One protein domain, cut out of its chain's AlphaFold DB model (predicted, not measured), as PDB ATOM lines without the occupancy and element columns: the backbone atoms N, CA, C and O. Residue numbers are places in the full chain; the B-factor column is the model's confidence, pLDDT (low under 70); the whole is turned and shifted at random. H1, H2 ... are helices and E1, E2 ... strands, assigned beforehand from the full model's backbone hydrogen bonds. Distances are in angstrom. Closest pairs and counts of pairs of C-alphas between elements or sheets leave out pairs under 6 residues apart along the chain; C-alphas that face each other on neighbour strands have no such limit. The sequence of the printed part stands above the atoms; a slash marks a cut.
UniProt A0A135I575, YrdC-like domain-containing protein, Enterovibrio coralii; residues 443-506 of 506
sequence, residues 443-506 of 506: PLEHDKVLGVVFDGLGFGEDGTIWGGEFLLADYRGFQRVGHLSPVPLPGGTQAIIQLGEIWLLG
ATOM      1  N   PRO A 443      90.003 -27.112  79.073       97.25
ATOM      2  CA  PRO A 443      91.213 -27.474  79.808       97.25
ATOM      3  C   PRO A 443      90.929 -28.495  80.916       97.25
ATOM      4  O   PRO A 443      89.810 -28.575  81.420       97.25
ATOM      5  N   LEU A 444      91.956 -29.230  81.349       96.06
ATOM      6  CA  LEU A 444      91.841 -30.248  82.404       96.06
ATOM      7  C   LEU A 444      91.211 -29.705  83.700       96.06
ATOM      8  O   LEU A 444      90.423 -30.395  84.338       96.06
ATOM      9  N   GLU A 445      91.542 -28.462  84.063       96.25
ATOM     10  CA  GLU A 445      91.040 -27.774  85.263       96.25
ATOM     11  C   GLU A 445      89.767 -26.945  85.009       96.25
ATOM     12  O   GLU A 445      89.497 -25.986  85.730       96.25
ATOM     13  N   HIS A 446      89.005 -27.248  83.956       97.25
ATOM     14  CA  HIS A 446      87.715 -26.603  83.718       97.25
ATOM     15  C   HIS A 446      86.691 -27.007  84.794       97.25
ATOM     16  O   HIS A 446      86.670 -28.152  85.245       97.25
ATOM     17  N   ASP A 447      85.804 -26.079  85.164       97.06
ATOM     18  CA  ASP A 447      84.689 -26.364  86.071       97.06
ATOM     19  C   ASP A 447      83.787 -27.480  85.524       97.06
ATOM     20  O   ASP A 447      83.668 -27.678  84.309       97.06
ATOM     21  N   LYS A 448      83.095 -28.191  86.420       97.81
ATOM     22  CA  LYS A 448      82.152 -29.236  86.010       97.81
ATOM     23  C   LYS A 448      81.091 -28.680  85.062       97.81
ATOM     24  O   LYS A 448      80.479 -27.645  85.326       97.81
ATOM     25  N   VAL A 449      80.824 -29.420  83.994       98.31
ATOM     26  CA  VAL A 449      79.777 -29.124  83.017       98.31
ATOM     27  C   VAL A 449      78.523 -29.935  83.317       98.31
ATOM     28  O   VAL A 449      78.595 -31.047  83.842       98.31
ATOM     29  N   LEU A 450      77.361 -29.394  82.953       98.31
ATOM     30  CA  LEU A 450      76.134 -30.180  82.882       98.31
ATOM     31  C   LEU A 450      76.096 -30.906  81.531       98.31
ATOM     32  O   LEU A 450      75.804 -30.296  80.504       98.31
ATOM     33  N   GLY A 451      76.395 -32.200  81.540       97.69
ATOM     34  CA  GLY A 451      76.253 -33.073  80.386       97.69
ATOM     35  C   GLY A 451      74.865 -33.701  80.324       97.69
ATOM     36  O   GLY A 451      74.330 -34.155  81.335       97.69
ATOM     37  N   VAL A 452      74.298 -33.739  79.121       97.94
ATOM     38  CA  VAL A 452      73.041 -34.433  78.820       97.94
ATOM     39  C   VAL A 452      73.358 -35.520  77.809       97.94
ATOM     40  O   VAL A 452      73.800 -35.215  76.701       97.94
ATOM     41  N   VAL A 453      73.170 -36.776  78.202       96.94
ATOM     42  CA  VAL A 453      73.578 -37.935  77.405       96.94
ATOM     43  C   VAL A 453      72.361 -38.803  77.144       96.94
ATOM     44  O   VAL A 453      71.847 -39.458  78.049       96.94
ATOM     45  N   PHE A 454      71.901 -38.763  75.894       95.50
ATOM     46  CA  PHE A 454      70.816 -39.591  75.380       95.50
ATOM     47  C   PHE A 454      71.395 -40.572  74.367       95.50
ATOM     48  O   PHE A 454      71.761 -40.180  73.255       95.50
ATOM     49  N   ASP A 455      71.497 -41.832  74.771       92.19
ATOM     50  CA  ASP A 455      72.008 -42.924  73.953       92.19
ATOM     51  C   ASP A 455      70.992 -44.077  73.867       92.19
ATOM     52  O   ASP A 455      69.795 -43.885  74.088       92.19
ATOM     53  N   GLY A 456      71.450 -45.248  73.419       86.31
ATOM     54  CA  GLY A 456      70.630 -46.454  73.420       86.31
ATOM     55  C   GLY A 456      70.647 -47.146  74.779       86.31
ATOM     56  O   GLY A 456      69.623 -47.206  75.452       86.31
ATOM     57  N   LEU A 457      71.790 -47.744  75.116       83.69
ATOM     58  CA  LEU A 457      71.997 -48.522  76.331       83.69
ATOM     59  C   LEU A 457      73.447 -48.330  76.797       83.69
ATOM     60  O   LEU A 457      74.372 -48.695  76.070       83.69
ATOM     61  N   GLY A 458      73.638 -47.835  78.016       85.00
ATOM     62  CA  GLY A 458      74.931 -47.811  78.703       85.00
ATOM     63  C   GLY A 458      74.854 -48.478  80.075       85.00
ATOM     64  O   GLY A 458      73.838 -48.392  80.761       85.00
ATOM     65  N   PHE A 459      75.928 -49.150  80.495       89.75
ATOM     66  CA  PHE A 459      75.962 -49.813  81.799       89.75
ATOM     67  C   PHE A 459      76.050 -48.781  82.933       89.75
ATOM     68  O   PHE A 459      76.972 -47.957  82.982       89.75
ATOM     69  N   GLY A 460      75.067 -48.805  83.828       89.19
ATOM     70  CA  GLY A 460      75.007 -47.963  85.014       89.19
ATOM     71  C   GLY A 460      75.823 -48.532  86.171       89.19
ATOM     72  O   GLY A 460      75.923 -49.745  86.346       89.19
ATOM     73  N   GLU A 461      76.368 -47.656  87.015       89.00
ATOM     74  CA  GLU A 461      77.105 -48.066  88.226       89.00
ATOM     75  C   GLU A 461      76.217 -48.787  89.256       89.00
ATOM     76  O   GLU A 461      76.707 -49.529  90.103       89.00
ATOM     77  N   ASP A 462      74.901 -48.593  89.167       89.88
ATOM     78  CA  ASP A 462      73.868 -49.248  89.971       89.88
ATOM     79  C   ASP A 462      73.395 -50.590  89.377       89.88
ATOM     80  O   ASP A 462      72.445 -51.192  89.878       89.88
ATOM     81  N   GLY A 463      74.039 -51.063  88.303       86.25
ATOM     82  CA  GLY A 463      73.652 -52.272  87.575       86.25
ATOM     83  C   GLY A 463      72.394 -52.106  86.718       86.25
ATOM     84  O   GLY A 463      71.898 -53.096  86.176       86.25
ATOM     85  N   THR A 464      71.863 -50.885  86.591       90.00
ATOM     86  CA  THR A 464      70.773 -50.571  85.658       90.00
ATOM     87  C   THR A 464      71.319 -50.189  84.284       90.00
ATOM     88  O   THR A 464      72.525 -50.022  84.101       90.00
ATOM     89  N   ILE A 465      70.429 -50.054  83.300       89.81
ATOM     90  CA  ILE A 465      70.789 -49.539  81.981       89.81
ATOM     91  C   ILE A 465      70.415 -48.064  81.902       89.81
ATOM     92  O   ILE A 465      69.277 -47.683  82.178       89.81
ATOM     93  N   TRP A 466      71.394 -47.246  81.546       93.62
ATOM     94  CA  TRP A 466      71.245 -45.819  81.314       93.62
ATOM     95  C   TRP A 466      70.999 -45.551  79.828       93.62
ATOM     96  O   TRP A 466      71.362 -46.363  78.978       93.62
ATOM     97  N   GLY A 467      70.380 -44.408  79.545       90.44
ATOM     98  CA  GLY A 467      70.196 -43.892  78.180       90.44
ATOM     99  C   GLY A 467      69.511 -42.526  78.111       90.44
ATOM    100  O   GLY A 467      69.092 -42.071  77.048       90.44
ATOM    101  N   GLY A 468      69.364 -41.866  79.264       95.38
ATOM    102  CA  GLY A 468      68.541 -40.676  79.444       95.38
ATOM    103  C   GLY A 468      69.050 -39.787  80.576       95.38
ATOM    104  O   GLY A 468      68.267 -39.449  81.461       95.38
ATOM    105  N   GLU A 469      70.345 -39.468  80.596       96.69
ATOM    106  CA  GLU A 469      71.051 -39.024  81.807       96.69
ATOM    107  C   GLU A 469      71.438 -37.543  81.813       96.69
ATOM    108  O   GLU A 469      71.842 -36.979  80.796       96.69
ATOM    109  N   PHE A 470      71.394 -36.940  83.004       98.12
ATOM    110  CA  PHE A 470      71.910 -35.605  83.304       98.12
ATOM    111  C   PHE A 470      73.024 -35.735  84.339       98.12
ATOM    112  O   PHE A 470      72.777 -36.122  85.487       98.12
ATOM    113  N   LEU A 471      74.252 -35.407  83.943       98.12
ATOM    114  CA  LEU A 471      75.444 -35.576  84.769       98.12
ATOM    115  C   LEU A 471      76.144 -34.229  84.968       98.12
ATOM    116  O   LEU A 471      76.366 -33.493  84.011       98.12
ATOM    117  N   LEU A 472      76.535 -33.919  86.202       98.38
ATOM    118  CA  LEU A 472      77.482 -32.845  86.495       98.38
ATOM    119  C   LEU A 472      78.893 -33.445  86.505       98.38
ATOM    120  O   LEU A 472      79.238 -34.164  87.445       98.38
ATOM    121  N   ALA A 473      79.687 -33.192  85.465       98.06
ATOM    122  CA  ALA A 473      80.923 -33.930  85.199       98.06
ATOM    123  C   ALA A 473      82.113 -33.034  84.835       98.06
ATOM    124  O   ALA A 473      81.948 -31.974  84.242       98.06
ATOM    125  N   ASP A 474      83.310 -33.496  85.173       98.00
ATOM    126  CA  ASP A 474      84.593 -33.035  84.641       98.00
ATOM    127  C   ASP A 474      85.359 -34.248  84.070       98.00
ATOM    128  O   ASP A 474      84.812 -35.349  83.982       98.00
ATOM    129  N   TYR A 475      86.626 -34.095  83.677       96.81
ATOM    130  CA  TYR A 475      87.420 -35.223  83.161       96.81
ATOM    131  C   TYR A 475      87.743 -36.304  84.207       96.81
ATOM    132  O   TYR A 475      88.131 -37.409  83.837       96.81
ATOM    133  N   ARG A 476      87.627 -36.004  85.505       95.81
ATOM    134  CA  ARG A 476      88.047 -36.881  86.612       95.81
ATOM    135  C   ARG A 476      86.883 -37.635  87.238       95.81
ATOM    136  O   ARG A 476      87.100 -38.685  87.835       95.81
ATOM    137  N   GLY A 477      85.665 -37.125  87.110       96.44
ATOM    138  CA  GLY A 477      84.479 -37.818  87.583       96.44
ATOM    139  C   GLY A 477      83.186 -37.081  87.283       96.44
ATOM    140  O   GLY A 477      83.158 -36.000  86.693       96.44
ATOM    141  N   PHE A 478      82.086 -37.674  87.729       97.62
ATOM    142  CA  PHE A 478      80.750 -37.154  87.493       97.62
ATOM    143  C   PHE A 478      79.835 -37.376  88.700       97.62
ATOM    144  O   PHE A 478      80.115 -38.171  89.592       97.62
ATOM    145  N   GLN A 479      78.726 -36.644  88.723       97.56
ATOM    146  CA  GLN A 479      77.604 -36.859  89.625       97.56
ATOM    147  C   GLN A 479      76.322 -36.925  88.797       97.56
ATOM    148  O   GLN A 479      76.008 -35.981  88.072       97.56
ATOM    149  N   ARG A 480      75.557 -38.013  88.921       97.00
ATOM    150  CA  ARG A 480      74.226 -38.130  88.310       97.00
ATOM    151  C   ARG A 480      73.248 -37.217  89.051       97.00
ATOM    152  O   ARG A 480      73.041 -37.381  90.252       97.00
ATOM    153  N   VAL A 481      72.686 -36.230  88.354       97.94
ATOM    154  CA  VAL A 481      71.793 -35.201  88.932       97.94
ATOM    155  C   VAL A 481      70.353 -35.296  88.423       97.94
ATOM    156  O   VAL A 481      69.461 -34.674  88.993       97.94
ATOM    157  N   GLY A 482      70.107 -36.096  87.386       96.75
ATOM    158  CA  GLY A 482      68.773 -36.400  86.881       96.75
ATOM    159  C   GLY A 482      68.814 -37.519  85.845       96.75
ATOM    160  O   GLY A 482      69.857 -37.756  85.240       96.75
ATOM    161  N   HIS A 483      67.691 -38.208  85.657       96.06
ATOM    162  CA  HIS A 483      67.549 -39.258  84.652       96.06
ATOM    163  C   HIS A 483      66.083 -39.494  84.280       96.06
ATOM    164  O   HIS A 483      65.174 -39.113  85.023       96.06
ATOM    165  N   LEU A 484      65.844 -40.134  83.135       94.06
ATOM    166  CA  LEU A 484      64.518 -40.653  82.796       94.06
ATOM    167  C   LEU A 484      64.120 -41.774  83.765       94.06
ATOM    168  O   LEU A 484      64.960 -42.575  84.178       94.06
ATOM    169  N   SER A 485      62.837 -41.845  84.128       92.38
ATOM    170  CA  SER A 485      62.342 -42.937  84.975       92.38
ATOM    171  C   SER A 485      62.594 -44.281  84.279       92.38
ATOM    172  O   SER A 485      62.170 -44.427  83.131       92.38
ATOM    173  N   PRO A 486      63.243 -45.260  84.938       88.75
ATOM    174  CA  PRO A 486      63.472 -46.571  84.349       88.75
ATOM    175  C   PRO A 486      62.158 -47.239  83.936       88.75
ATOM    176  O   PRO A 486      61.165 -47.176  84.666       88.75
ATOM    177  N   VAL A 487      62.175 -47.898  82.780       87.69
ATOM    178  CA  VAL A 487      61.051 -48.679  82.248       87.69
ATOM    179  C   VAL A 487      61.494 -50.141  82.130       87.69
ATOM    180  O   VAL A 487      62.620 -50.388  81.691       87.69
ATOM    181  N   PRO A 488      60.660 -51.125  82.519       85.44
ATOM    182  CA  PRO A 488      60.987 -52.534  82.320       85.44
ATOM    183  C   PRO A 488      61.229 -52.858  80.839       85.44
ATOM    184  O   PRO A 488      60.402 -52.536  79.990       85.44
ATOM    185  N   LEU A 489      62.336 -53.543  80.543       82.94
ATOM    186  CA  LEU A 489      62.707 -53.982  79.195       82.94
ATOM    187  C   LEU A 489      62.730 -55.524  79.128       82.94
ATOM    188  O   LEU A 489      63.806 -56.133  79.177       82.94
ATOM    189  N   PRO A 490      61.562 -56.196  79.101       82.06
ATOM    190  CA  PRO A 490      61.519 -57.654  79.065       82.06
ATOM    191  C   PRO A 490      62.172 -58.183  77.789       82.06
ATOM    192  O   PRO A 490      61.977 -57.648  76.704       82.06
ATOM    193  N   GLY A 491      62.969 -59.241  77.927       78.94
ATOM    194  CA  GLY A 491      63.702 -59.837  76.808       78.94
ATOM    195  C   GLY A 491      65.032 -59.154  76.464       78.94
ATOM    196  O   GLY A 491      65.736 -59.651  75.588       78.94
ATOM    197  N   GLY A 492      65.412 -58.065  77.151       80.00
ATOM    198  CA  GLY A 492      66.713 -57.408  76.972       80.00
ATOM    199  C   GLY A 492      66.964 -57.022  75.513       80.00
ATOM    200  O   GLY A 492      66.217 -56.231  74.942       80.00
ATOM    201  N   THR A 493      67.971 -57.629  74.882       77.19
ATOM    202  CA  THR A 493      68.301 -57.427  73.460       77.19
ATOM    203  C   THR A 493      67.116 -57.685  72.525       77.19
ATOM    204  O   THR A 493      66.971 -56.999  71.515       77.19
ATOM    205  N   GLN A 494      66.219 -58.617  72.864       78.31
ATOM    206  CA  GLN A 494      65.059 -58.923  72.026       78.31
ATOM    207  C   GLN A 494      64.110 -57.724  71.887       78.31
ATOM    208  O   GLN A 494      63.574 -57.488  70.805       78.31
ATOM    209  N   ALA A 495      63.974 -56.915  72.941       79.12
ATOM    210  CA  ALA A 495      63.148 -55.711  72.924       79.12
ATOM    211  C   ALA A 495      63.682 -54.648  71.947       79.12
ATOM    212  O   ALA A 495      62.906 -53.902  71.352       79.12
ATOM    213  N   ILE A 496      65.002 -54.613  71.721       76.94
ATOM    214  CA  ILE A 496      65.649 -53.716  70.748       76.94
ATOM    215  C   ILE A 496      65.240 -54.091  69.315       76.94
ATOM    216  O   ILE A 496      65.073 -53.223  68.459       76.94
ATOM    217  N   ILE A 497      65.064 -55.388  69.052       73.94
ATOM    218  CA  ILE A 497      64.715 -55.924  67.730       73.94
ATOM    219  C   ILE A 497      63.196 -55.856  67.503       73.94
ATOM    220  O   ILE A 497      62.742 -55.543  66.401       73.94
ATOM    221  N   GLN A 498      62.400 -56.126  68.541       72.19
ATOM    222  CA  GLN A 498      60.939 -56.203  68.491       72.19
ATOM    223  C   GLN A 498      60.290 -55.050  69.265       72.19
ATOM    224  O   GLN A 498      59.668 -55.233  70.310       72.19
ATOM    225  N   LEU A 499      60.368 -53.845  68.694       62.81
ATOM    226  CA  LEU A 499      59.834 -52.613  69.299       62.81
ATOM    227  C   LEU A 499      58.338 -52.682  69.663       62.81
ATOM    228  O   LEU A 499      57.890 -51.938  70.531       62.81
ATOM    229  N   GLY A 500      57.560 -53.563  69.021       56.47
ATOM    230  CA  GLY A 500      56.133 -53.743  69.305       56.47
ATOM    231  C   GLY A 500      55.828 -54.253  70.719       56.47
ATOM    232  O   GLY A 500      54.761 -53.948  71.239       56.47
ATOM    233  N   GLU A 501      56.754 -54.973  71.362       50.16
ATOM    234  CA  GLU A 501      56.539 -55.523  72.710       50.16
ATOM    235  C   GLU A 501      56.804 -54.500  73.826       50.16
ATOM    236  O   GLU A 501      56.155 -54.563  74.868       50.16
ATOM    237  N   ILE A 502      57.667 -53.501  73.590       55.97
ATOM    238  CA  ILE A 502      57.948 -52.422  74.558       55.97
ATOM    239  C   ILE A 502      56.684 -51.590  74.836       55.97
ATOM    240  O   ILE A 502      56.446 -51.173  75.966       55.97
ATOM    241  N   TRP A 503      55.845 -51.377  73.819       52.72
ATOM    242  CA  TRP A 503      54.626 -50.567  73.927       52.72
ATOM    243  C   TRP A 503      53.438 -51.289  74.575       52.72
ATOM    244  O   TRP A 503      52.488 -50.631  74.983       52.72
ATOM    245  N   LEU A 504      53.462 -52.622  74.675       53.19
ATOM    246  CA  LEU A 504      52.334 -53.402  75.205       53.19
ATOM    247  C   LEU A 504      52.283 -53.450  76.742       53.19
ATOM    248  O   LEU A 504      51.352 -54.026  77.301       53.19
ATOM    249  N   LEU A 505      53.271 -52.864  77.420       49.03
ATOM    250  CA  LEU A 505      53.437 -52.932  78.876       49.03
ATOM    251  C   LEU A 505      53.363 -51.563  79.575       49.03
ATOM    252  O   LEU A 505      53.581 -51.504  80.786       49.03
ATOM    253  N   GLY A 506      53.078 -50.495  78.821       45.72
ATOM    254  CA  GLY A 506      52.898 -49.124  79.314       45.72
ATOM    255  C   GLY A 506      51.447 -48.754  79.578       45.72
ATOM    256  O   GLY A 506      50.585 -49.143  78.757       45.72
TER     257      GLY A 506
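Overview. This is residues 443 to 506 of the 506 residues of the protein "YrdC-like domain-containing protein" of Enterovibrio coralii (UniProt A0A135I575). A small three-stranded sheet, E1, E2 and E3, lies toward one end of a rod, and two short helices, H1 and H2, make a separate head at the other end, joined to the sheet by residues 484 to 492. The long link from E1 to E2, residues 454 to 468, folds back on itself, with residues 458 to 459 paired antiparallel with residues 465 to 466. The 64 printed residues hold, in order, E1, E2, E3, H1 and H2; the class is mixed, with under half of the residues in named elements. The sheet's order is E1 - E2 - E3, antiparallel, and it is a meander, each strand the antiparallel neighbour of the one before. The whole is loose, with a radius of gyration of the C-alphas of 14.9 A, and spans 47 by 18 by 18 A.

Arrangement. E2, residues 469 to 473, is the inner strand, between edge strands E1, residues 449 to 453, and E3, residues 478 to 483. E1 and E2 form a hairpin at 154 degrees, with N 451 and O 471 2.8 A apart, within hydrogen-bond range. E2 and E3 form a hairpin at 156 degrees, with N 472 and O 479 2.8 A apart, also within range. H1, residues 493 to 497, and H2, residues 499 to 505, are not on the sheet. They are close but not clearly touching; their closest C-alphas, of Ala 495 and Ile 502, are 6.4 A apart. Of O i to N i+4 pairs, H1 has 0 of 1 and H2 0 of 3 within range; of O i to N i+3 pairs, 2 of 2 and 2 of 4.

Along the chain. E1 begins at C-alpha 449 (79.777, -29.124, 83.017) and is 12.1 A long, E2 11.6 A and E3 13.7 A. H1 is 6.9 A long; H2, 11.5 A, ends at C-alpha 505 (53.437, -52.932, 78.876).

Size, cuts and confidence. The C-alphas farthest apart, of Glu 445 and Leu 504, are 47.5 A apart. The printed part has no cut, and the E1 to E2 link is long. Residues 499 to 506 have pLDDT under 70.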